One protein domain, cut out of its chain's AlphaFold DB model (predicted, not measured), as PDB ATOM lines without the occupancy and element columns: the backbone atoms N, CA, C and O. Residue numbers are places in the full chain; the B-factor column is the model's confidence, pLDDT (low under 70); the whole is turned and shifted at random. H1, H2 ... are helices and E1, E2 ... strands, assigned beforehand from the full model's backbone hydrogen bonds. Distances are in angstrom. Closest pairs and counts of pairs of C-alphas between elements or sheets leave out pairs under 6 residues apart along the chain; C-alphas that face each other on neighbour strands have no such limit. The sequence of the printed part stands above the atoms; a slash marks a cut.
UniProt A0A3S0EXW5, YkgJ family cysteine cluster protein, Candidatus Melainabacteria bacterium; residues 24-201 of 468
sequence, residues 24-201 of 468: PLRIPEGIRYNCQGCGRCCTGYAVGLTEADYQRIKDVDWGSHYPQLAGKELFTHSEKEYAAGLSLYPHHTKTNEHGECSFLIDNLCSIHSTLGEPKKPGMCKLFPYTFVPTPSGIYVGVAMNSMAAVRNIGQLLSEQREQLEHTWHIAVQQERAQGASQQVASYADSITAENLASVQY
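What this domain is: This is residues 24 to 201 of the 468 residues of the protein "YkgJ family cysteine cluster protein" of Candidatus Melainabacteria bacterium (UniProt A0A3S0EXW5). Little regular structure: a loop-rich lobe with helix H7 beside hairpin E3-E4, and another with the short pair E1-E2 and helices H1 to H4; H5 lies between. The 178 printed residues include eight named helices and four named strands, H1 H2 E1 H3 E2 H4 H5 E3 E4 H6 H7 H8, class mixed, with 71 residues in named elements. Both sheets are antiparallel; the whole is compact, radius of gyration of the C-alphas 17.3 A, spans 54 by 39 by 24 A.

Where its parts are: After residues 24 to 50, H1 (51 to 57) starts at C-alpha (11.473, -15.975, 27.684). Then come H2 (62 to 65), E1 (75 to 77), H3 (79 to 83), E2 (91 to 93), H4 (110 to 115), H5 (122 to 126), E3 (129 to 134, 16.3 A), E4 (137 to 142, 16.5 A), H6 (147 to 150), H7 (161 to 178, 25.6 A) and H8 (185 to 188), ending at C-alpha (21.260, -33.315, 21.927).

How they stand to each other: H7 touches H5, closest C-alphas Leu 126 and Thr 167, 5.8 A, with residues 167 to 174 alone. Within hydrogen-bond range are N 76 and O 92, 2.8 A, across the antiparallel neighbours E1 and E2, and N 130 and O 141, 2.9 A, across the hairpin E3 and E4. Every O i to N i+4 pair is within hydrogen-bond range in H3, H4, H5 and H7; H1 has 1 of 3, but 3 of 4 O i to N i+3.

The domain as a whole: The C-alphas farthest apart, Pro 67 and Ala 197, are 54.6 A apart. The printed part has no cut; the link E2 to H4 is long. Residues 179 to 184 and 189 to 190 are under pLDDT 70.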
ATOM      1  N   PRO A  24      23.509 -42.189  26.999       92.69
ATOM      2  CA  PRO A  24      24.772 -42.766  27.452       92.69
ATOM      3  C   PRO A  24      25.393 -41.958  28.608       92.69
ATOM      4  O   PRO A  24      26.516 -41.454  28.520       92.69
ATOM      5  N   LEU A  25      24.650 -41.811  29.709       94.31
ATOM      6  CA  LEU A  25      25.098 -41.105  30.907       94.31
ATOM      7  C   LEU A  25      26.180 -41.908  31.641       94.31
ATOM      8  O   LEU A  25      25.960 -43.058  32.041       94.31
ATOM      9  N   ARG A  26      27.318 -41.256  31.884       97.19
ATOM     10  CA  ARG A  26      28.390 -41.691  32.783       97.19
ATOM     11  C   ARG A  26      28.207 -40.966  34.114       97.19
ATOM     12  O   ARG A  26      28.374 -39.750  34.190       97.19
ATOM     13  N   ILE A  27      27.828 -41.709  35.149       98.06
ATOM     14  CA  ILE A  27      27.450 -41.161  36.457       98.06
ATOM     15  C   ILE A  27      28.543 -41.510  37.480       98.06
ATOM     16  O   ILE A  27      28.958 -42.670  37.506       98.06
ATOM     17  N   PRO A  28      29.033 -40.551  38.291       97.56
ATOM     18  CA  PRO A  28      30.110 -40.812  39.239       97.56
ATOM     19  C   PRO A  28      29.625 -41.659  40.416       97.56
ATOM     20  O   PRO A  28      28.515 -41.475  40.922       97.56
ATOM     21  N   GLU A  29      30.495 -42.533  40.906       95.88
ATOM     22  CA  GLU A  29      30.254 -43.305  42.122       95.88
ATOM     23  C   GLU A  29      30.458 -42.444  43.374       95.88
ATOM     24  O   GLU A  29      31.252 -41.503  43.394       95.88
ATOM     25  N   GLY A  30      29.723 -42.750  44.445       96.44
ATOM     26  CA  GLY A  30      29.903 -42.116  45.756       96.44
ATOM     27  C   GLY A  30      29.503 -40.636  45.854       96.44
ATOM     28  O   GLY A  30      29.547 -40.074  46.953       96.44
ATOM     29  N   ILE A  31      29.083 -40.002  44.753       98.12
ATOM     30  CA  ILE A  31      28.586 -38.622  44.736       98.12
ATOM     31  C   ILE A  31      27.084 -38.614  45.007       98.12
ATOM     32  O   ILE A  31      26.316 -39.345  44.380       98.12
ATOM     33  N   ARG A  32      26.674 -37.776  45.958       98.06
ATOM     34  CA  ARG A  32      25.304 -37.648  46.448       98.06
ATOM     35  C   ARG A  32      24.795 -36.235  46.265       98.06
ATOM     36  O   ARG A  32      25.519 -35.266  46.497       98.06
ATOM     37  N   TYR A  33      23.523 -36.131  45.909       97.62
ATOM     38  CA  TYR A  33      22.827 -34.857  45.899       97.62
ATOM     39  C   TYR A  33      21.315 -35.057  45.967       97.62
ATOM     40  O   TYR A  33      20.746 -35.782  45.164       97.62
ATOM     41  N   ASN A  34      20.670 -34.329  46.875       93.62
ATOM     42  CA  ASN A  34      19.318 -33.801  46.699       93.62
ATOM     43  C   ASN A  34      19.286 -32.403  47.328       93.62
ATOM     44  O   ASN A  34      19.968 -32.157  48.330       93.62
ATOM     45  N   CYS A  35      18.490 -31.481  46.785       90.25
ATOM     46  CA  CYS A  35      18.323 -30.161  47.391       90.25
ATOM     47  C   CYS A  35      17.811 -30.288  48.835       90.25
ATOM     48  O   CYS A  35      16.790 -30.919  49.077       90.25
ATOM     49  N   GLN A  36      18.505 -29.658  49.786       90.50
ATOM     50  CA  GLN A  36      18.152 -29.700  51.215       90.50
ATOM     51  C   GLN A  36      17.334 -28.481  51.673       90.50
ATOM     52  O   GLN A  36      17.175 -28.269  52.868       90.50
ATOM     53  N   GLY A  37      16.896 -27.609  50.753       88.31
ATOM     54  CA  GLY A  37      16.114 -26.416  51.107       88.31
ATOM     55  C   GLY A  37      16.836 -25.425  52.032       88.31
ATOM     56  O   GLY A  37      16.192 -24.682  52.753       88.31
ATOM     57  N   CYS A  38      18.174 -25.408  52.042       89.00
ATOM     58  CA  CYS A  38      18.955 -24.586  52.980       89.00
ATOM     59  C   CYS A  38      19.035 -23.088  52.627       89.00
ATOM     60  O   CYS A  38      19.736 -22.350  53.311       89.00
ATOM     61  N   GLY A  39      18.445 -22.652  51.508       87.81
ATOM     62  CA  GLY A  39      18.507 -21.272  51.002       87.81
ATOM     63  C   GLY A  39      19.877 -20.795  50.492       87.81
ATOM     64  O   GLY A  39      19.942 -19.953  49.600       87.81
ATOM     65  N   ARG A  40      20.991 -21.382  50.953       86.94
ATOM     66  CA  ARG A  40      22.359 -20.885  50.710       86.94
ATOM     67  C   ARG A  40      22.730 -20.710  49.231       86.94
ATOM     68  O   ARG A  40      23.346 -19.700  48.888       86.94
ATOM     69  N   CYS A  41      22.366 -21.649  48.352       84.88
ATOM     70  CA  CYS A  41      22.656 -21.557  46.911       84.88
ATOM     71  C   CYS A  41      21.770 -20.542  46.167       84.88
ATOM     72  O   CYS A  41      22.113 -20.134  45.063       84.88
ATOM     73  N   CYS A  42      20.679 -20.072  46.784       83.62
ATOM     74  CA  CYS A  42      19.788 -19.044  46.236       83.62
ATOM     75  C   CYS A  42      20.280 -17.613  46.548       83.62
ATOM     76  O   CYS A  42      19.504 -16.660  46.488       83.62
ATOM     77  N   THR A  43      21.564 -17.457  46.900       79.88
ATOM     78  CA  THR A  43      22.158 -16.180  47.322       79.88
ATOM     79  C   THR A  43      23.270 -15.717  46.389       79.88
ATOM     80  O   THR A  43      24.124 -16.493  45.951       79.88
ATOM     81  N   GLY A  44      23.322 -14.410  46.144       70.38
ATOM     82  CA  GLY A  44      24.387 -13.705  45.440       70.38
ATOM     83  C   GLY A  44      24.517 -14.048  43.960       70.38
ATOM     84  O   GLY A  44      25.651 -14.119  43.486       70.38
ATOM     85  N   TYR A  45      23.398 -14.323  43.292       72.31
ATOM     86  CA  TYR A  45      23.264 -14.381  41.839       72.31
ATOM     87  C   TYR A  45      21.863 -13.928  41.439       72.31
ATOM     88  O   TYR A  45      20.895 -14.234  42.135       72.31
ATOM     89  N   ALA A  46      21.769 -13.268  40.289       80.56
ATOM     90  CA  ALA A  46      20.513 -13.094  39.580       80.56
ATOM     91  C   ALA A  46      20.257 -14.363  38.749       80.56
ATOM     92  O   ALA A  46      21.104 -14.761  37.948       80.56
ATOM     93  N   VAL A  47      19.134 -15.049  38.974       87.75
ATOM     94  CA  VAL A  47      18.793 -16.268  38.231       87.75
ATOM     95  C   VAL A  47      18.364 -15.867  36.827       87.75
ATOM     96  O   VAL A  47      17.370 -15.162  36.684       87.75
ATOM     97  N   GLY A  48      19.098 -16.321  35.812       89.31
ATOM     98  CA  GLY A  48      18.724 -16.144  34.410       89.31
ATOM     99  C   GLY A  48      17.441 -16.894  34.062       89.31
ATOM    100  O   GLY A  48      17.234 -18.031  34.493       89.31
ATOM    101  N   LEU A  49      16.576 -16.232  33.302       93.12
ATOM    102  CA  LEU A  49      15.275 -16.721  32.875       93.12
ATOM    103  C   LEU A  49      15.212 -16.660  31.350       93.12
ATOM    104  O   LEU A  49      15.432 -15.607  30.749       93.12
ATOM    105  N   THR A  50      14.871 -17.781  30.719       93.38
ATOM    106  CA  THR A  50      14.449 -17.758  29.314       93.38
ATOM    107  C   THR A  50      13.139 -16.983  29.180       93.38
ATOM    108  O   THR A  50      12.407 -16.814  30.160       93.38
ATOM    109  N   GLU A  51      12.785 -16.576  27.960       93.31
ATOM    110  CA  GLU A  51      11.473 -15.975  27.684       93.31
ATOM    111  C   GLU A  51      10.333 -16.862  28.218       93.31
ATOM    112  O   GLU A  51       9.438 -16.412  28.931       93.31
ATOM    113  N   ALA A  52      10.422 -18.171  27.969       93.50
ATOM    114  CA  ALA A  52       9.440 -19.136  28.442       93.50
ATOM    115  C   ALA A  52       9.423 -19.285  29.973       93.50
ATOM    116  O   ALA A  52       8.377 -19.611  30.530       93.50
ATOM    117  N   ASP A  53      10.551 -19.103  30.668       95.38
ATOM    118  CA  ASP A  53      10.579 -19.079  32.135       95.38
ATOM    119  C   ASP A  53       9.877 -17.827  32.666       95.38
ATOM    120  O   ASP A  53       9.012 -17.942  33.533       95.38
ATOM    121  N   TYR A  54      10.207 -16.655  32.116       95.81
ATOM    122  CA  TYR A  54       9.663 -15.363  32.530       95.81
ATOM    123  C   TYR A  54       8.140 -15.298  32.353       95.81
ATOM    124  O   TYR A  54       7.415 -15.009  33.308       95.81
ATOM    125  N   GLN A  55       7.633 -15.682  31.177       95.50
ATOM    126  CA  GLN A  55       6.197 -15.671  30.871       95.50
ATOM    127  C   GLN A  55       5.368 -16.559  31.813       95.50
ATOM    128  O   GLN A  55       4.198 -16.276  32.052       95.50
ATOM    129  N   ARG A  56       5.953 -17.616  32.402       94.19
ATOM    130  CA  ARG A  56       5.237 -18.487  33.353       94.19
ATOM    131  C   ARG A  56       4.984 -17.845  34.715       94.19
ATOM    132  O   ARG A  56       4.102 -18.330  35.420       94.19
ATOM    133  N   ILE A  57       5.780 -16.850  35.113       95.25
ATOM    134  CA  ILE A  57       5.811 -16.348  36.499       95.25
ATOM    135  C   ILE A  57       5.614 -14.834  36.632       95.25
ATOM    136  O   ILE A  57       5.373 -14.366  37.744       95.25
ATOM    137  N   LYS A  58       5.715 -14.067  35.538       94.69
ATOM    138  CA  LYS A  58       5.666 -12.597  35.569       94.69
ATOM    139  C   LYS A  58       4.311 -12.017  36.000       94.69
ATOM    140  O   LYS A  58       4.297 -11.002  36.683       94.69
ATOM    141  N   ASP A  59       3.208 -12.679  35.642       94.50
ATOM    142  CA  ASP A  59       1.836 -12.179  35.851       94.50
ATOM    143  C   ASP A  59       1.184 -12.755  37.121       94.50
ATOM    144  O   ASP A  59       0.002 -12.546  37.384       94.50
ATOM    145  N   VAL A  60       1.941 -13.520  37.910       95.56
ATOM    146  CA  VAL A  60       1.462 -14.076  39.177       95.56
ATOM    147  C   VAL A  60       1.402 -12.956  40.211       95.56
ATOM    148  O   VAL A  60       2.380 -12.233  40.407       95.56
ATOM    149  N   ASP A  61       0.271 -12.835  40.907       95.19
ATOM    150  CA  ASP A  61       0.108 -11.876  41.999       95.19
ATOM    151  C   ASP A  61       0.853 -12.346  43.258       95.19
ATOM    152  O   ASP A  61       0.287 -12.870  44.221       95.19
ATOM    153  N   TRP A  62       2.172 -12.171  43.232       96.00
ATOM    154  CA  TRP A  62       3.058 -12.546  44.327       96.00
ATOM    155  C   TRP A  62       2.732 -11.817  45.631       96.00
ATOM    156  O   TRP A  62       2.973 -12.385  46.691       96.00
ATOM    157  N   GLY A  63       2.161 -10.608  45.572       95.56
ATOM    158  CA  GLY A  63       1.781  -9.833  46.755       95.56
ATOM    159  C   GLY A  63       0.646 -10.476  47.550       95.56
ATOM    160  O   GLY A  63       0.687 -10.472  48.778       95.56
ATOM    161  N   SER A  64      -0.320 -11.092  46.859       95.94
ATOM    162  CA  SER A  64      -1.415 -11.839  47.497       95.94
ATOM    163  C   SER A  64      -0.949 -13.126  48.185       95.94
ATOM    164  O   SER A  64      -1.532 -13.534  49.188       95.94
ATOM    165  N   HIS A  65       0.110 -13.764  47.678       95.06
ATOM    166  CA  HIS A  65       0.701 -14.949  48.312       95.06
ATOM    167  C   HIS A  65       1.715 -14.593  49.406       95.06
ATOM    168  O   HIS A  65       1.803 -15.284  50.418       95.06
ATOM    169  N   TYR A  66       2.472 -13.518  49.198       95.62
ATOM    170  CA  TYR A  66       3.558 -13.068  50.058       95.62
ATOM    171  C   TYR A  66       3.522 -11.541  50.169       95.62
ATOM    172  O   TYR A  66       4.056 -10.851  49.294       95.62
ATOM    173  N   PRO A  67       2.952 -10.985  51.255       94.69
ATOM    174  CA  PRO A  67       2.814  -9.540  51.424       94.69
ATOM    175  C   PRO A  67       4.126  -8.757  51.276       94.69
ATOM    176  O   PRO A  67       4.111  -7.636  50.775       94.69
ATOM    177  N   GLN A  68       5.279  -9.344  51.631       92.69
ATOM    178  CA  GLN A  68       6.586  -8.698  51.444       92.69
ATOM    179  C   GLN A  68       6.987  -8.484  49.971       92.69
ATOM    180  O   GLN A  68       7.869  -7.668  49.692       92.69
ATOM    181  N   LEU A  69       6.353  -9.194  49.031       94.50
ATOM    182  CA  LEU A  69       6.568  -9.047  47.588       94.50
ATOM    183  C   LEU A  69       5.592  -8.050  46.943       94.50
ATOM    184  O   LEU A  69       5.769  -7.698  45.777       94.50
ATOM    185  N   ALA A  70       4.585  -7.567  47.678       94.75
ATOM    186  CA  ALA A  70       3.588  -6.646  47.145       94.75
ATOM    187  C   ALA A  70       4.238  -5.342  46.646       94.75
ATOM    188  O   ALA A  70       4.979  -4.672  47.369       94.75
ATOM    189  N   GLY A  71       3.968  -4.991  45.384       91.06
ATOM    190  CA  GLY A  71       4.497  -3.783  44.740       91.06
ATOM    191  C   GLY A  71       6.014  -3.782  44.503       91.06
ATOM    192  O   GLY A  71       6.569  -2.739  44.157       91.06
ATOM    193  N   LYS A  72       6.706  -4.912  44.697       91.31
ATOM    194  CA  LYS A  72       8.145  -5.027  44.437       91.31
ATOM    195  C   LYS A  72       8.406  -5.330  42.964       91.31
ATOM    196  O   LYS A  72       7.719  -6.134  42.345       91.31
ATOM    197  N   GLU A  73       9.462  -4.736  42.421       90.81
ATOM    198  CA  GLU A  73      10.019  -5.149  41.133       90.81
ATOM    199  C   GLU A  73      10.848  -6.424  41.338       90.81
ATOM    200  O   GLU A  73      11.890  -6.391  41.992       90.81
ATOM    201  N   LEU A  74      10.367  -7.556  40.816       93.44
ATOM    202  CA  LEU A  74      10.949  -8.884  41.066       93.44
ATOM    203  C   LEU A  74      11.897  -9.364  39.958       93.44
ATOM    204  O   LEU A  74      12.567 -10.389  40.115       93.44
ATOM    205  N   PHE A  75      11.972  -8.633  38.848       93.69
ATOM    206  CA  PHE A  75      12.727  -9.018  37.661       93.69
ATOM    207  C   PHE A  75      13.630  -7.887  37.184       93.69
ATOM    208  O   PHE A  75      13.409  -6.717  37.476       93.69
ATOM    209  N   THR A  76      14.679  -8.260  36.466       90.81
ATOM    210  CA  THR A  76      15.556  -7.357  35.726       90.81
ATOM    211  C   THR A  76      15.537  -7.765  34.257       90.81
ATOM    212  O   THR A  76      15.497  -8.954  33.937       90.81
ATOM    213  N   HIS A  77      15.544  -6.766  33.385       91.50
ATOM    214  CA  HIS A  77      15.323  -6.886  31.949       91.50
ATOM    215  C   HIS A  77      16.631  -6.604  31.199       91.50
ATOM    216  O   HIS A  77      17.287  -5.597  31.467       91.50
ATOM    217  N   SER A  78      17.038  -7.530  30.329       88.50
ATOM    218  CA  SER A  78      18.327  -7.542  29.620       88.50
ATOM    219  C   SER A  78      18.163  -7.957  28.153       88.50
ATOM    220  O   SER A  78      19.047  -8.572  27.558       88.50
ATOM    221  N   GLU A  79      17.006  -7.677  27.554       90.75
ATOM    222  CA  GLU A  79      16.631  -8.136  26.215       90.75
ATOM    223  C   GLU A  79      17.548  -7.544  25.138       90.75
ATOM    224  O   GLU A  79      17.874  -8.215  24.159       90.75
ATOM    225  N   LYS A  80      18.011  -6.299  25.327       88.75
ATOM    226  CA  LYS A  80      18.951  -5.638  24.408       88.75
ATOM    227  C   LYS A  80      20.333  -6.281  24.467       88.75
ATOM    228  O   LYS A  80      20.926  -6.546  23.425       88.75
ATOM    229  N   GLU A  81      20.838  -6.540  25.669       85.50
ATOM    230  CA  GLU A  81      22.117  -7.207  25.902       85.50
ATOM    231  C   GLU A  81      22.078  -8.647  25.388       85.50
ATOM    232  O   GLU A  81      23.027  -9.093  24.749       85.50
ATOM    233  N   TYR A  82      20.968  -9.354  25.607       85.19
ATOM    234  CA  TYR A  82      20.736 -10.694  25.076       85.19
ATOM    235  C   TYR A  82      20.725 -10.700  23.540       85.19
ATOM    236  O   TYR A  82      21.472 -11.460  22.928       85.19
ATOM    237  N   ALA A  83      19.985  -9.786  22.902       86.88
ATOM    238  CA  ALA A  83      19.982  -9.644  21.443       86.88
ATOM    239  C   ALA A  83      21.367  -9.277  20.867       86.88
ATOM    240  O   ALA A  83      21.674  -9.623  19.728       86.88
ATOM    241  N   ALA A  84      22.210  -8.599  21.652       83.44
ATOM    242  CA  ALA A  84      23.591  -8.273  21.299       83.44
ATOM    243  C   ALA A  84      24.605  -9.392  21.628       83.44
ATOM    244  O   ALA A  84      25.799  -9.208  21.396       83.44
ATOM    245  N   GLY A  85      24.168 -10.527  22.190       78.44
ATOM    246  CA  GLY A  85      25.043 -11.627  22.619       78.44
ATOM    247  C   GLY A  85      25.905 -11.309  23.850       78.44
ATOM    248  O   GLY A  85      26.891 -11.995  24.111       78.44
ATOM    249  N   LEU A  86      25.561 -10.258  24.596       76.88
ATOM    250  CA  LEU A  86      26.257  -9.806  25.806       76.88
ATOM    251  C   LEU A  86      25.655 -10.387  27.095       76.88
ATOM    252  O   LEU A  86      26.301 -10.347  28.139       76.88
ATOM    253  N   SER A  87      24.442 -10.939  27.020       81.12
ATOM    254  CA  SER A  87      23.784 -11.690  28.093       81.12
ATOM    255  C   SER A  87      23.363 -13.070  27.587       81.12
ATOM    256  O   SER A  87      22.931 -13.200  26.447       81.12
ATOM    257  N   LEU A  88      23.444 -14.091  28.447       81.81
ATOM    258  CA  LEU A  88      22.934 -15.438  28.149       81.81
ATOM    259  C   LEU A  88      21.403 -15.527  28.254       81.81
ATOM    260  O   LEU A  88      20.806 -16.442  27.695       81.81
ATOM    261  N   TYR A  89      20.766 -14.594  28.969       88.19
ATOM    262  CA  TYR A  89      19.323 -14.603  29.215       88.19
ATOM    263  C   TYR A  89      18.688 -13.225  28.992       88.19
ATOM    264  O   TYR A  89      19.296 -12.212  29.360       88.19
ATOM    265  N   PRO A  90      17.458 -13.163  28.448       91.12
ATOM    266  CA  PRO A  90      16.729 -11.907  28.267       91.12
ATOM    267  C   PRO A  90      16.204 -11.319  29.584       91.12
ATOM    268  O   PRO A  90      16.031 -10.108  29.687       91.12
ATOM    269  N   HIS A  91      15.985 -12.153  30.605       93.06
ATOM    270  CA  HIS A  91      15.481 -11.720  31.906       93.06
ATOM    271  C   HIS A  91      16.244 -12.382  33.047       93.06
ATOM    272  O   HIS A  91      16.795 -13.474  32.904       93.06
ATOM    273  N   HIS A  92      16.219 -11.739  34.210       92.06
ATOM    274  CA  HIS A  92      16.795 -12.267  35.437       92.06
ATOM    275  C   HIS A  92      15.877 -12.006  36.633       92.06
ATOM    276  O   HIS A  92      15.135 -11.024  36.652       92.06
ATOM    277  N   THR A  93      15.941 -12.837  37.672       91.19
ATOM    278  CA  THR A  93      15.348 -12.480  38.973       91.19
ATOM    279  C   THR A  93      16.130 -11.335  39.604       91.19
ATOM    280  O   THR A  93      17.364 -11.366  39.608       91.19
ATOM    281  N   LYS A  94      15.441 -10.376  40.222       88.88
ATOM    282  CA  LYS A  94      16.100  -9.358  41.046       88.88
ATOM    283  C   LYS A  94      16.605  -9.978  42.356       88.88
ATOM    284  O   LYS A  94      16.135 -11.039  42.782       88.88
ATOM    285  N   THR A  95      17.593  -9.334  42.974       84.62
ATOM    286  CA  THR A  95      18.023  -9.657  44.338       84.62
ATOM    287  C   THR A  95      17.383  -8.712  45.353       84.62
ATOM    288  O   THR A  95      17.194  -7.531  45.056       84.62
ATOM    289  N   ASN A  96      17.076  -9.207  46.552       83.19
ATOM    290  CA  ASN A  96      16.644  -8.384  47.685       83.19
ATOM    291  C   ASN A  96      17.812  -7.549  48.257       83.19
ATOM    292  O   ASN A  96      18.961  -7.656  47.820       83.19
ATOM    293  N   GLU A  97      17.524  -6.726  49.263       80.94
ATOM    294  CA  GLU A  97      18.490  -5.885  49.984       80.94
ATOM    295  C   GLU A  97      19.634  -6.663  50.663       80.94
ATOM    296  O   GLU A  97      20.677  -6.086  50.971       80.94
ATOM    297  N   HIS A  98      19.476  -7.974  50.857       79.25
ATOM    298  CA  HIS A  98      20.487  -8.871  51.418       79.25
ATOM    299  C   HIS A  98      21.309  -9.601  50.339       79.25
ATOM    300  O   HIS A  98      22.210 -10.383  50.655       79.25
ATOM    301  N   GLY A  99      21.044  -9.331  49.057       78.44
ATOM    302  CA  GLY A  99      21.718  -9.973  47.929       78.44
ATOM    303  C   GLY A  99      21.234 -11.401  47.661       78.44
ATOM    304  O   GLY A  99      21.970 -12.201  47.082       78.44
ATOM    305  N   GLU A 100      20.026 -11.750  48.091       85.75
ATOM    306  CA  GLU A 100      19.387 -13.052  47.878       85.75
ATOM    307  C   GLU A 100      18.358 -12.969  46.750       85.75
ATOM    308  O   GLU A 100      17.889 -11.883  46.429       85.75
ATOM    309  N   CYS A 101      17.985 -14.096  46.139       89.12
ATOM    310  CA  CYS A 101      16.905 -14.114  45.148       89.12
ATOM    311  C   CYS A 101      15.604 -13.548  45.745       89.12
ATOM    312  O   CYS A 101      15.195 -13.977  46.821       89.12
ATOM    313  N   SER A 102      14.906 -12.652  45.036       90.88
ATOM    314  CA  SER A 102      13.634 -12.074  45.512       90.88
ATOM    315  C   SER A 102      12.523 -13.105  45.764       90.88
ATOM    316  O   SER A 102      11.560 -12.801  46.459       90.88
ATOM    317  N   PHE A 103      12.655 -14.324  45.234       93.25
ATOM    318  CA  PHE A 103      11.729 -15.438  45.466       93.25
ATOM    319  C   PHE A 103      12.191 -16.394  46.580       93.25
ATOM    320  O   PHE A 103      11.635 -17.482  46.718       93.25
ATOM    321  N   LEU A 104      13.231 -16.051  47.345       92.44
ATOM    322  CA  LEU A 104      13.660 -16.821  48.511       92.44
ATOM    323  C   LEU A 104      12.920 -16.319  49.756       92.44
ATOM    324  O   LEU A 104      13.148 -15.199  50.202       92.44
ATOM    325  N   ILE A 105      12.038 -17.147  50.315       91.50
ATOM    326  CA  ILE A 105      11.267 -16.849  51.529       91.50
ATOM    327  C   ILE A 105      11.365 -18.066  52.445       91.50
ATOM    328  O   ILE A 105      11.117 -19.186  52.005       91.50
ATOM    329  N   ASP A 106      11.779 -17.863  53.697       88.81
ATOM    330  CA  ASP A 106      11.973 -18.935  54.685       88.81
ATOM    331  C   ASP A 106      12.865 -20.083  54.172       88.81
ATOM    332  O   ASP A 106      12.602 -21.262  54.393       88.81
ATOM    333  N   ASN A 107      13.933 -19.733  53.442       89.50
ATOM    334  CA  ASN A 107      14.847 -20.652  52.740       89.50
ATOM    335  C   ASN A 107      14.217 -21.505  51.619       89.50
ATOM    336  O   ASN A 107      14.912 -22.313  50.991       89.50
ATOM    337  N   LEU A 108      12.938 -21.293  51.310       89.56
ATOM    338  CA  LEU A 108      12.202 -21.972  50.254       89.56
ATOM    339  C   LEU A 108      11.982 -21.049  49.055       89.56
ATOM    340  O   LEU A 108      11.908 -19.827  49.154       89.56
ATOM    341  N   CYS A 109      11.899 -21.658  47.877       91.50
ATOM    342  CA  CYS A 109      11.582 -20.938  46.653       91.50
ATOM    343  C   CYS A 109      10.069 -20.706  46.594       91.50
ATOM    344  O   CYS A 109       9.326 -21.671  46.413       91.50
ATOM    345  N   SER A 110       9.628 -19.453  46.676       93.94
ATOM    346  CA  SER A 110       8.208 -19.089  46.638       93.94
ATOM    347  C   SER A 110       7.522 -19.514  45.337       93.94
ATOM    348  O   SER A 110       6.370 -19.936  45.351       93.94
ATOM    349  N   ILE A 111       8.256 -19.534  44.217       94.44
ATOM    350  CA  ILE A 111       7.756 -20.087  42.948       94.44
ATOM    351  C   ILE A 111       7.386 -21.563  43.098       94.44
ATOM    352  O   ILE A 111       6.332 -21.991  42.634       94.44
ATOM    353  N   HIS A 112       8.241 -22.339  43.765       92.62
ATOM    354  CA  HIS A 112       7.992 -23.754  44.001       92.62
ATOM    355  C   HIS A 112       6.824 -23.951  44.970       92.62
ATOM    356  O   HIS A 112       5.898 -24.691  44.653       92.62
ATOM    357  N   SER A 113       6.837 -23.293  46.128       92.44
ATOM    358  CA  SER A 113       5.798 -23.506  47.142       92.44
ATOM    359  C   SER A 113       4.410 -23.061  46.684       92.44
ATOM    360  O   SER A 113       3.430 -23.673  47.095       92.44
ATOM    361  N   THR A 114       4.308 -22.042  45.825       94.69
ATOM    362  CA  THR A 114       3.016 -21.543  45.326       94.69
ATOM    363  C   THR A 114       2.544 -22.258  44.064       94.69
ATOM    364  O   THR A 114       1.358 -22.548  43.941       94.69
ATOM    365  N   LEU A 115       3.443 -22.529  43.109       94.88
ATOM    366  CA  LEU A 115       3.067 -22.990  41.764       94.88
ATOM    367  C   LEU A 115       3.535 -24.420  41.439       94.88
ATOM    368  O   LEU A 115       3.223 -24.939  40.366       94.88
ATOM    369  N   GLY A 116       4.287 -25.054  42.338       92.81
ATOM    370  CA  GLY A 116       4.844 -26.393  42.165       92.81
ATOM    371  C   GLY A 116       6.187 -26.429  41.425       92.81
ATOM    372  O   GLY A 116       6.593 -25.492  40.732       92.81
ATOM    373  N   GLU A 117       6.895 -27.552  41.564       89.44
ATOM    374  CA  GLU A 117       8.231 -27.767  40.992       89.44
ATOM    375  C   GLU A 117       8.316 -27.510  39.476       89.44
ATOM    376  O   GLU A 117       9.253 -26.822  39.051       89.44
ATOM    377  N   PRO A 118       7.344 -27.943  38.639       90.81
ATOM    378  CA  PRO A 118       7.428 -27.749  37.191       90.81
ATOM    379  C   PRO A 118       7.520 -26.279  36.766       90.81
ATOM    380  O   PRO A 118       8.096 -25.980  35.712       90.81
ATOM    381  N   LYS A 119       6.976 -25.365  37.582       94.00
ATOM    382  CA  LYS A 119       6.926 -23.924  37.308       94.00
ATOM    383  C   LYS A 119       8.217 -23.195  37.657       94.00
ATOM    384  O   LYS A 119       8.408 -22.083  37.168       94.00
ATOM    385  N   LYS A 120       9.129 -23.819  38.412       92.94
ATOM    386  CA  LYS A 120      10.463 -23.256  38.658       92.94
ATOM    387  C   LYS A 120      11.179 -22.947  37.331       92.94
ATOM    388  O   LYS A 120      11.011 -23.699  36.359       92.94
ATOM    389  N   PRO A 121      12.007 -21.888  37.283       92.75
ATOM    390  CA  PRO A 121      12.865 -21.625  36.133       92.75
ATOM    391  C   PRO A 121      13.729 -22.837  35.780       92.75
ATOM    392  O   PRO A 121      14.187 -23.549  36.681       92.75
ATOM    393  N   GLY A 122      13.974 -23.065  34.486       92.81
ATOM    394  CA  GLY A 122      14.788 -24.189  34.014       92.81
ATOM    395  C   GLY A 122      16.161 -24.244  34.683       92.81
ATOM    396  O   GLY A 122      16.534 -25.292  35.205       92.81
ATOM    397  N   MET A 123      16.847 -23.103  34.807       89.88
ATOM    398  CA  MET A 123      18.123 -23.009  35.528       89.88
ATOM    399  C   MET A 123      18.059 -23.476  36.986       89.88
ATOM    400  O   MET A 123      18.988 -24.123  37.465       89.88
ATOM    401  N   CYS A 124      16.965 -23.206  37.702       91.56
ATOM    402  CA  CYS A 124      16.796 -23.661  39.085       91.56
ATOM    403  C   CYS A 124      16.501 -25.161  39.200       91.56
ATOM    404  O   CYS A 124      16.690 -25.716  40.280       91.56
ATOM    405  N   LYS A 125      15.969 -25.782  38.140       92.06
ATOM    406  CA  LYS A 125      15.746 -27.235  38.058       92.06
ATOM    407  C   LYS A 125      17.016 -27.970  37.624       92.06
ATOM    408  O   LYS A 125      17.271 -29.069  38.093       92.06
ATOM    409  N   LEU A 126      17.812 -27.338  36.761       92.19
ATOM    410  CA  LEU A 126      19.102 -27.844  36.300       92.19
ATOM    411  C   LEU A 126      20.163 -27.802  37.405       92.19
ATOM    412  O   LEU A 126      20.944 -28.735  37.549       92.19
ATOM    413  N   PHE A 127      20.206 -26.729  38.192       92.25
ATOM    414  CA  PHE A 127      21.207 -26.573  39.241       92.25
ATOM    415  C   PHE A 127      21.077 -27.654  40.334       92.25
ATOM    416  O   PHE A 127      19.975 -27.853  40.847       92.25
ATOM    417  N   PRO A 128      22.182 -28.283  40.790       93.94
ATOM    418  CA  PRO A 128      23.588 -28.028  40.476       93.94
ATOM    419  C   PRO A 128      24.169 -28.982  39.426       93.94
ATOM    420  O   PRO A 128      25.390 -29.066  39.325       93.94
ATOM    421  N   TYR A 129      23.351 -29.741  38.700       95.69
ATOM    422  CA  TYR A 129      23.837 -30.755  37.772       95.69
ATOM    423  C   TYR A 129      24.630 -30.144  36.614       95.69
ATOM    424  O   TYR A 129      24.277 -29.098  36.068       95.69
ATOM    425  N   THR A 130      25.698 -30.830  36.221       93.94
ATOM    426  CA  THR A 130      26.513 -30.510  35.048       93.94
ATOM    427  C   THR A 130      26.551 -31.708  34.115       93.94
ATOM    428  O   THR A 130      26.669 -32.842  34.581       93.94
ATOM    429  N   PHE A 131      26.518 -31.452  32.811       94.19
ATOM    430  CA  PHE A 131      26.578 -32.481  31.781       94.19
ATOM    431  C   PHE A 131      27.671 -32.130  30.779       94.19
ATOM    432  O   PHE A 131      27.656 -31.035  30.221       94.19
ATOM    433  N   VAL A 132      28.608 -33.051  30.558       93.12
ATOM    434  CA  VAL A 132      29.705 -32.873  29.602       93.12
ATOM    435  C   VAL A 132      29.649 -33.985  28.555       93.12
ATOM    436  O   VAL A 132      30.015 -35.124  28.862       93.12
ATOM    437  N   PRO A 133      29.172 -33.694  27.334       92.56
ATOM    438  CA  PRO A 133      29.231 -34.630  26.218       92.56
ATOM    439  C   PRO A 133      30.679 -34.887  25.797       92.56
ATOM    440  O   PRO A 133      31.480 -33.959  25.684       92.56
ATOM    441  N   THR A 134      31.021 -36.152  25.566       93.50
ATOM    442  CA  THR A 134      32.366 -36.589  25.161       93.50
ATOM    443  C   THR A 134      32.277 -37.774  24.197       93.50
ATOM    444  O   THR A 134      31.223 -38.419  24.139       93.50
ATOM    445  N   PRO A 135      33.389 -38.166  23.545       93.69
ATOM    446  CA  PRO A 135      33.430 -39.375  22.730       93.69
ATOM    447  C   PRO A 135      33.113 -40.693  23.455       93.69
ATOM    448  O   PRO A 135      32.905 -41.711  22.802       93.69
ATOM    449  N   SER A 136      33.067 -40.709  24.795       93.62
ATOM    450  CA  SER A 136      32.774 -41.914  25.592       93.62
ATOM    451  C   SER A 136      31.453 -41.865  26.363       93.62
ATOM    452  O   SER A 136      31.122 -42.825  27.072       93.62
ATOM    453  N   GLY A 137      30.689 -40.778  26.245       93.94
ATOM    454  CA  GLY A 137      29.392 -40.607  26.901       93.94
ATOM    455  C   GLY A 137      29.172 -39.198  27.439       93.94
ATOM    456  O   GLY A 137      30.017 -38.313  27.298       93.94
ATOM    457  N   ILE A 138      28.028 -39.006  28.090       94.88
ATOM    458  CA  ILE A 138      27.676 -37.755  28.765       94.88
ATOM    459  C   ILE A 138      28.082 -37.888  30.229       94.88
ATOM    460  O   ILE A 138      27.441 -38.608  30.994       94.88
ATOM    461  N   TYR A 139      29.151 -37.208  30.628       96.81
ATOM    462  CA  TYR A 139      29.611 -37.229  32.011       96.81
ATOM    463  C   TYR A 139      28.759 -36.308  32.875       96.81
ATOM    464  O   TYR A 139      28.595 -35.124  32.579       96.81
ATOM    465  N   VAL A 140      28.215 -36.876  33.948       97.56
ATOM    466  CA  VAL A 140      27.381 -36.176  34.923       97.56
ATOM    467  C   VAL A 140      28.248 -35.698  36.085       97.56
ATOM    468  O   VAL A 140      29.147 -36.400  36.548       97.56
ATOM    469  N   GLY A 141      27.955 -34.505  36.586       96.69
ATOM    470  CA  GLY A 141      28.532 -33.981  37.817       96.69
ATOM    471  C   GLY A 141      27.574 -33.048  38.544       96.69
ATOM    472  O   GLY A 141      26.437 -32.843  38.119       96.69
ATOM    473  N   VAL A 142      28.047 -32.477  39.649       96.50
ATOM    474  CA  VAL A 142      27.365 -31.411  40.391       96.50
ATOM    475  C   VAL A 142      28.317 -30.271  40.757       96.50
ATOM    476  O   VAL A 142      29.472 -30.475  41.132       96.50
ATOM    477  N   ALA A 143      27.836 -29.038  40.700       93.25
ATOM    478  CA  ALA A 143      28.571 -27.892  41.210       93.25
ATOM    479  C   ALA A 143      28.554 -27.874  42.754       93.25
ATOM    480  O   ALA A 143      27.526 -28.086  43.403       93.25
ATOM    481  N   MET A 144      29.712 -27.612  43.360       92.25
ATOM    482  CA  MET A 144      29.923 -27.545  44.809       92.25
ATOM    483  C   MET A 144      29.507 -26.211  45.428       92.25
ATOM    484  O   MET A 144      29.459 -26.091  46.649       92.25
ATOM    485  N   ASN A 145      29.064 -25.242  44.625       90.19
ATOM    486  CA  ASN A 145      28.331 -24.062  45.101       90.19
ATOM    487  C   ASN A 145      26.883 -24.398  45.540       90.19
ATOM    488  O   ASN A 145      26.002 -23.539  45.576       90.19
ATOM    489  N   SER A 146      26.651 -25.656  45.911       93.56
ATOM    490  CA  SER A 146      25.492 -26.198  46.601       93.56
ATOM    491  C   SER A 146      25.971 -26.840  47.901       93.56
ATOM    492  O   SER A 146      26.792 -27.759  47.878       93.56
ATOM    493  N   MET A 147      25.421 -26.408  49.042       93.38
ATOM    494  CA  MET A 147      25.798 -26.977  50.342       93.38
ATOM    495  C   MET A 147      25.487 -28.474  50.442       93.38
ATOM    496  O   MET A 147      26.186 -29.194  51.144       93.38
ATOM    497  N   ALA A 148      24.467 -28.957  49.733       95.56
ATOM    498  CA  ALA A 148      24.168 -30.383  49.679       95.56
ATOM    499  C   ALA A 148      25.245 -31.156  48.903       95.56
ATOM    500  O   ALA A 148      25.693 -32.203  49.361       95.56
ATOM    501  N   ALA A 149      25.707 -30.608  47.773       96.25
ATOM    502  CA  ALA A 149      26.723 -31.238  46.932       96.25
ATOM    503  C   ALA A 149      28.103 -31.252  47.611       96.25
ATOM    504  O   ALA A 149      28.735 -32.301  47.692       96.25
ATOM    505  N   VAL A 150      28.556 -30.121  48.171       96.25
ATOM    506  CA  VAL A 150      29.871 -30.041  48.843       96.25
ATOM    507  C   VAL A 150      29.939 -30.953  50.077       96.25
ATOM    508  O   VAL A 150      30.957 -31.601  50.332       96.25
ATOM    509  N   ARG A 151      28.817 -31.091  50.800       96.88
ATOM    510  CA  ARG A 151      28.676 -31.998  51.950       96.88
ATOM    511  C   ARG A 151      28.384 -33.446  51.557       96.88
ATOM    512  O   ARG A 151      28.417 -34.305  52.429       96.88
ATOM    513  N   ASN A 152      28.127 -33.721  50.276       97.31
ATOM    514  CA  ASN A 152      27.776 -35.041  49.754       97.31
ATOM    515  C   ASN A 152      26.523 -35.650  50.416       97.31
ATOM    516  O   ASN A 152      26.545 -36.789  50.880       97.31
ATOM    517  N   ILE A 153      25.434 -34.879  50.489       96.50
ATOM    518  CA  ILE A 153      24.173 -35.269  51.145       96.50
ATOM    519  C   ILE A 153      23.086 -35.549  50.102       96.50
ATOM    520  O   ILE A 153      22.906 -34.782  49.156       96.50
ATOM    521  N   GLY A 154      22.319 -36.618  50.326       96.50
ATOM    522  CA  GLY A 154      21.208 -37.059  49.482       96.50
ATOM    523  C   GLY A 154      21.388 -38.490  48.974       96.50
ATOM    524  O   GLY A 154      22.252 -39.243  49.439       96.50
ATOM    525  N   GLN A 155      20.566 -38.856  48.003       97.38
ATOM    526  CA  GLN A 155      20.664 -40.084  47.227       97.38
ATOM    527  C   GLN A 155      21.916 -40.059  46.355       97.38
ATOM    528  O   GLN A 155      22.416 -38.987  45.991       97.38
ATOM    529  N   LEU A 156      22.434 -41.242  46.027       98.31
ATOM    530  CA  LEU A 156      23.543 -41.343  45.084       98.31
ATOM    531  C   LEU A 156      23.084 -40.851  43.712       98.31
ATOM    532  O   LEU A 156      21.939 -41.064  43.320       98.31
ATOM    533  N   LEU A 157      23.974 -40.211  42.955       98.06
ATOM    534  CA  LEU A 157      23.659 -39.845  41.574       98.06
ATOM    535  C   LEU A 157      23.376 -41.090  40.722       98.06
ATOM    536  O   LEU A 157      22.521 -41.049  39.840       98.06
ATOM    537  N   SER A 158      24.049 -42.212  41.004       96.56
ATOM    538  CA  SER A 158      23.836 -43.495  40.317       96.56
ATOM    539  C   SER A 158      22.424 -44.061  40.507       96.56
ATOM    540  O   SER A 158      21.950 -44.798  39.648       96.56
ATOM    541  N   GLU A 159      21.734 -43.673  41.581       97.12
ATOM    542  CA  GLU A 159      20.349 -44.056  41.882       97.12
ATOM    543  C   GLU A 159      19.322 -43.091  41.256       97.12
ATOM    544  O   GLU A 159      18.125 -43.344  41.312       97.12
ATOM    545  N   GLN A 160      19.772 -41.992  40.635       95.94
ATOM    546  CA  GLN A 160      18.925 -40.907  40.117       95.94
ATOM    547  C   GLN A 160      18.871 -40.862  38.582       95.94
ATOM    548  O   GLN A 160      18.604 -39.815  37.996       95.94
ATOM    549  N   ARG A 161      19.137 -41.979  37.895       95.31
ATOM    550  CA  ARG A 161      19.285 -42.015  36.429       95.31
ATOM    551  C   ARG A 161      18.117 -41.381  35.665       95.31
ATOM    552  O   ARG A 161      18.364 -40.523  34.827       95.31
ATOM    553  N   GLU A 162      16.875 -41.744  35.977       94.38
ATOM    554  CA  GLU A 162      15.685 -41.186  35.309       94.38
ATOM    555  C   GLU A 162      15.592 -39.660  35.490       94.38
ATOM    556  O   GLU A 162      15.393 -38.908  34.533       94.38
ATOM    557  N   GLN A 163      15.834 -39.174  36.712       93.81
ATOM    558  CA  GLN A 163      15.874 -37.742  36.998       93.81
ATOM    559  C   GLN A 163      17.009 -37.041  36.239       93.81
ATOM    560  O   GLN A 163      16.825 -35.925  35.749       93.81
ATOM    561  N   LEU A 164      18.183 -37.664  36.130       95.88
ATOM    562  CA  LEU A 164      19.321 -37.114  35.392       95.88
ATOM    563  C   LEU A 164      19.036 -37.035  33.891       95.88
ATOM    564  O   LEU A 164      19.381 -36.034  33.268       95.88
ATOM    565  N   GLU A 165      18.358 -38.030  33.322       93.62
ATOM    566  CA  GLU A 165      17.900 -38.007  31.929       93.62
ATOM    567  C   GLU A 165      16.889 -36.875  31.702       93.62
ATOM    568  O   GLU A 165      17.035 -36.099  30.756       93.62
ATOM    569  N   HIS A 166      15.931 -36.681  32.615       92.25
ATOM    570  CA  HIS A 166      15.024 -35.530  32.564       92.25
ATOM    571  C   HIS A 166      15.781 -34.193  32.661       92.25
ATOM    572  O   HIS A 166      15.524 -33.254  31.905       92.25
ATOM    573  N   THR A 167      16.757 -34.107  33.564       94.06
ATOM    574  CA  THR A 167      17.550 -32.889  33.788       94.06
ATOM    575  C   THR A 167      18.451 -32.573  32.590       94.06
ATOM    576  O   THR A 167      18.600 -31.405  32.233       94.06
ATOM    577  N   TRP A 168      18.979 -33.587  31.899       92.50
ATOM    578  CA  TRP A 168      19.681 -33.419  30.625       92.50
ATOM    579  C   TRP A 168      18.804 -32.702  29.592       92.50
ATOM    580  O   TRP A 168      19.253 -31.747  28.962       92.50
ATOM    581  N   HIS A 169      17.527 -33.076  29.470       90.50
ATOM    582  CA  HIS A 169      16.614 -32.417  28.530       90.50
ATOM    583  C   HIS A 169      16.387 -30.943  28.896       90.50
ATOM    584  O   HIS A 169      16.297 -30.091  28.012       90.50
ATOM    585  N   ILE A 170      16.355 -30.619  30.193       92.12
ATOM    586  CA  ILE A 170      16.322 -29.226  30.657       92.12
ATOM    587  C   ILE A 170      17.616 -28.502  30.260       92.12
ATOM    588  O   ILE A 170      17.539 -27.381  29.763       92.12
ATOM    589  N   ALA A 171      18.788 -29.126  30.430       91.19
ATOM    590  CA  ALA A 171      20.073 -28.546  30.031       91.19
ATOM    591  C   ALA A 171      20.100 -28.194  28.535       91.19
ATOM    592  O   ALA A 171      20.445 -27.071  28.171       91.19
ATOM    593  N   VAL A 172      19.637 -29.116  27.686       89.12
ATOM    594  CA  VAL A 172      19.489 -28.912  26.237       89.12
ATOM    595  C   VAL A 172      18.571 -27.730  25.930       89.12
ATOM    596  O   VAL A 172      18.916 -26.866  25.128       89.12
ATOM    597  N   GLN A 173      17.395 -27.671  26.562       88.75
ATOM    598  CA  GLN A 173      16.439 -26.582  26.347       88.75
ATOM    599  C   GLN A 173      17.008 -25.225  26.768       88.75
ATOM    600  O   GLN A 173      16.798 -24.235  26.070       88.75
ATOM    601  N   GLN A 174      17.727 -25.177  27.892       88.94
ATOM    602  CA  GLN A 174      18.358 -23.951  28.371       88.94
ATOM    603  C   GLN A 174      19.462 -23.487  27.420       88.94
ATOM    604  O   GLN A 174      19.458 -22.322  27.042       88.94
ATOM    605  N   GLU A 175      20.352 -24.372  26.968       86.62
ATOM    606  CA  GLU A 175      21.426 -23.981  26.043       86.62
ATOM    607  C   GLU A 175      20.865 -23.531  24.678       86.62
ATOM    608  O   GLU A 175      21.273 -22.497  24.151       86.62
ATOM    609  N   ARG A 176      19.830 -24.212  24.155       86.44
ATOM    610  CA  ARG A 176      19.097 -23.767  22.950       86.44
ATOM    611  C   ARG A 176      18.503 -22.374  23.114       86.44
ATOM    612  O   ARG A 176      18.572 -21.568  22.191       86.44
ATOM    613  N   ALA A 177      17.919 -22.092  24.276       85.75
ATOM    614  CA  ALA A 177      17.317 -20.798  24.563       85.75
ATOM    615  C   ALA A 177      18.356 -19.688  24.782       85.75
ATOM    616  O   ALA A 177      18.040 -18.526  24.561       85.75
ATOM    617  N   GLN A 178      19.585 -20.005  25.190       83.50
ATOM    618  CA  GLN A 178      20.650 -19.007  25.328       83.50
ATOM    619  C   GLN A 178      21.191 -18.538  23.970       83.50
ATOM    620  O   GLN A 178      21.738 -17.444  23.885       83.50
ATOM    621  N   GLY A 179      21.087 -19.359  22.917       66.25
ATOM    622  CA  GLY A 179      21.580 -19.029  21.571       66.25
ATOM    623  C   GLY A 179      23.110 -18.889  21.447       66.25
ATOM    624  O   GLY A 179      23.606 -18.639  20.351       66.25
ATOM    625  N   ALA A 180      23.853 -19.054  22.547       60.34
ATOM    626  CA  ALA A 180      25.314 -19.062  22.618       60.34
ATOM    627  C   ALA A 180      25.873 -20.497  22.455       60.34
ATOM    628  O   ALA A 180      25.164 -21.372  21.965       60.34
ATOM    629  N   SER A 181      27.153 -20.719  22.808       57.84
ATOM    630  CA  SER A 181      27.878 -22.013  22.763       57.84
ATOM    631  C   SER A 181      26.954 -23.237  22.833       57.84
ATOM    632  O   SER A 181      26.273 -23.411  23.832       57.84
ATOM    633  N   GLN A 182      26.961 -24.084  21.798       62.41
ATOM    634  CA  GLN A 182      26.055 -25.231  21.651       62.41
ATOM    635  C   GLN A 182      26.727 -26.555  22.050       62.41
ATOM    636  O   GLN A 182      26.636 -27.532  21.312       62.41
ATOM    637  N   GLN A 183      27.476 -26.616  23.153       67.31
ATOM    638  CA  GLN A 183      28.218 -27.844  23.482       67.31
ATOM    639  C   GLN A 183      27.289 -29.004  23.854       67.31
ATOM    640  O   GLN A 183      27.611 -30.150  23.572       67.31
ATOM    641  N   VAL A 184      26.142 -28.721  24.465       69.88
ATOM    642  CA  VAL A 184      25.141 -29.717  24.867       69.88
ATOM    643  C   VAL A 184      24.092 -29.923  23.764       69.88
ATOM    644  O   VAL A 184      23.768 -31.051  23.401       69.88
ATOM    645  N   ALA A 185      23.599 -28.836  23.183       71.06
ATOM    646  CA  ALA A 185      22.530 -28.755  22.205       71.06
ATOM    647  C   ALA A 185      22.944 -29.259  20.822       71.06
ATOM    648  O   ALA A 185      22.093 -29.827  20.138       71.06
ATOM    649  N   SER A 186      24.214 -29.102  20.418       71.69
ATOM    650  CA  SER A 186      24.697 -29.601  19.116       71.69
ATOM    651  C   SER A 186      24.625 -31.120  19.005       71.69
ATOM    652  O   SER A 186      24.395 -31.642  17.918       71.69
ATOM    653  N   TYR A 187      24.759 -31.824  20.131       70.56
ATOM    654  CA  TYR A 187      24.683 -33.281  20.182       70.56
ATOM    655  C   TYR A 187      23.333 -33.785  20.695       70.56
ATOM    656  O   TYR A 187      23.070 -34.976  20.635       70.56
ATOM    657  N   ALA A 188      22.454 -32.913  21.189       71.19
ATOM    658  CA  ALA A 188      21.260 -33.315  21.927       71.19
ATOM    659  C   ALA A 188      20.267 -34.183  21.143       71.19
ATOM    660  O   ALA A 188      19.679 -35.088  21.727       71.19
ATOM    661  N   ASP A 189      20.086 -33.913  19.847       66.31
ATOM    662  CA  ASP A 189      19.144 -34.665  19.004       66.31
ATOM    663  C   ASP A 189      19.778 -35.913  18.378       66.31
ATOM    664  O   ASP A 189      19.066 -36.783  17.881       66.31
ATOM    665  N   SER A 190      21.111 -36.003  18.378       64.25
ATOM    666  CA  SER A 190      21.838 -37.098  17.744       64.25
ATOM    667  C   SER A 190      22.466 -38.058  18.743       64.25
ATOM    668  O   SER A 190      22.666 -39.205  18.379       64.25
ATOM    669  N   ILE A 191      22.805 -37.644  19.967       77.62
ATOM    670  CA  ILE A 191      23.681 -38.420  20.849       77.62
ATOM    671  C   ILE A 191      23.043 -39.750  21.261       77.62
ATOM    672  O   ILE A 191      22.040 -39.823  21.966       77.62
ATOM    673  N   THR A 192      23.670 -40.821  20.809       78.00
ATOM    674  CA  THR A 192      23.311 -42.214  21.072       78.00
ATOM    675  C   THR A 192      24.587 -42.970  21.391       78.00
ATOM    676  O   THR A 192      25.673 -42.497  21.052       78.00
ATOM    677  N   ALA A 193      24.495 -44.139  22.026       75.88
ATOM    678  CA  ALA A 193      25.678 -44.950  22.312       75.88
ATOM    679  C   ALA A 193      26.497 -45.251  21.037       75.88
ATOM    680  O   ALA A 193      27.722 -45.335  21.093       75.88
ATOM    681  N   GLU A 194      25.830 -45.331  19.885       74.62
ATOM    682  CA  GLU A 194      26.396 -45.690  18.589       74.62
ATOM    683  C   GLU A 194      27.160 -44.552  17.897       74.62
ATOM    684  O   GLU A 194      28.019 -44.826  17.058       74.62
ATOM    685  N   ASN A 195      26.889 -43.284  18.222       79.00
ATOM    686  CA  ASN A 195      27.524 -42.145  17.544       79.00
ATOM    687  C   ASN A 195      28.341 -41.224  18.452       79.00
ATOM    688  O   ASN A 195      28.843 -40.198  17.982       79.00
ATOM    689  N   LEU A 196      28.565 -41.621  19.708       84.44
ATOM    690  CA  LEU A 196      29.432 -40.891  20.636       84.44
ATOM    691  C   LEU A 196      30.814 -40.607  20.052       84.44
ATOM    692  O   LEU A 196      31.309 -39.503  20.218       84.44
ATOM    693  N   ALA A 197      31.404 -41.537  19.297       81.62
ATOM    694  CA  ALA A 197      32.733 -41.357  18.707       81.62
ATOM    695  C   ALA A 197      32.855 -40.126  17.779       81.62
ATOM    696  O   ALA A 197      33.966 -39.679  17.506       81.62
ATOM    697  N   SER A 198      31.733 -39.577  17.299       82.81
ATOM    698  CA  SER A 198      31.693 -38.359  16.477       82.81
ATOM    699  C   SER A 198      31.632 -37.054  17.282       82.81
ATOM    700  O   SER A 198      31.815 -35.979  16.710       82.81
ATOM    701  N   VAL A 199      31.393 -37.129  18.596       85.50
ATOM    702  CA  VAL A 199      31.377 -35.962  19.483       85.50
ATOM    703  C   VAL A 199      32.765 -35.333  19.490       85.50
ATOM    704  O   VAL A 199      33.747 -35.978  19.848       85.50
ATOM    705  N   GLN A 200      32.868 -34.062  19.113       86.19
ATOM    706  CA  GLN A 200      34.134 -33.340  19.178       86.19
ATOM    707  C   GLN A 200      34.405 -32.889  20.612       86.19
ATOM    708  O   GLN A 200      33.560 -32.254  21.246       86.19
ATOM    709  N   TYR A 201      35.602 -33.194  21.111       90.56
ATOM    710  CA  TYR A 201      36.066 -32.762  22.425       90.56
ATOM    711  C   TYR A 201      37.493 -32.226  22.328       90.56
ATOM    712  O   TYR A 201      38.471 -32.972  22.411       90.56
TER     713      TYR A 201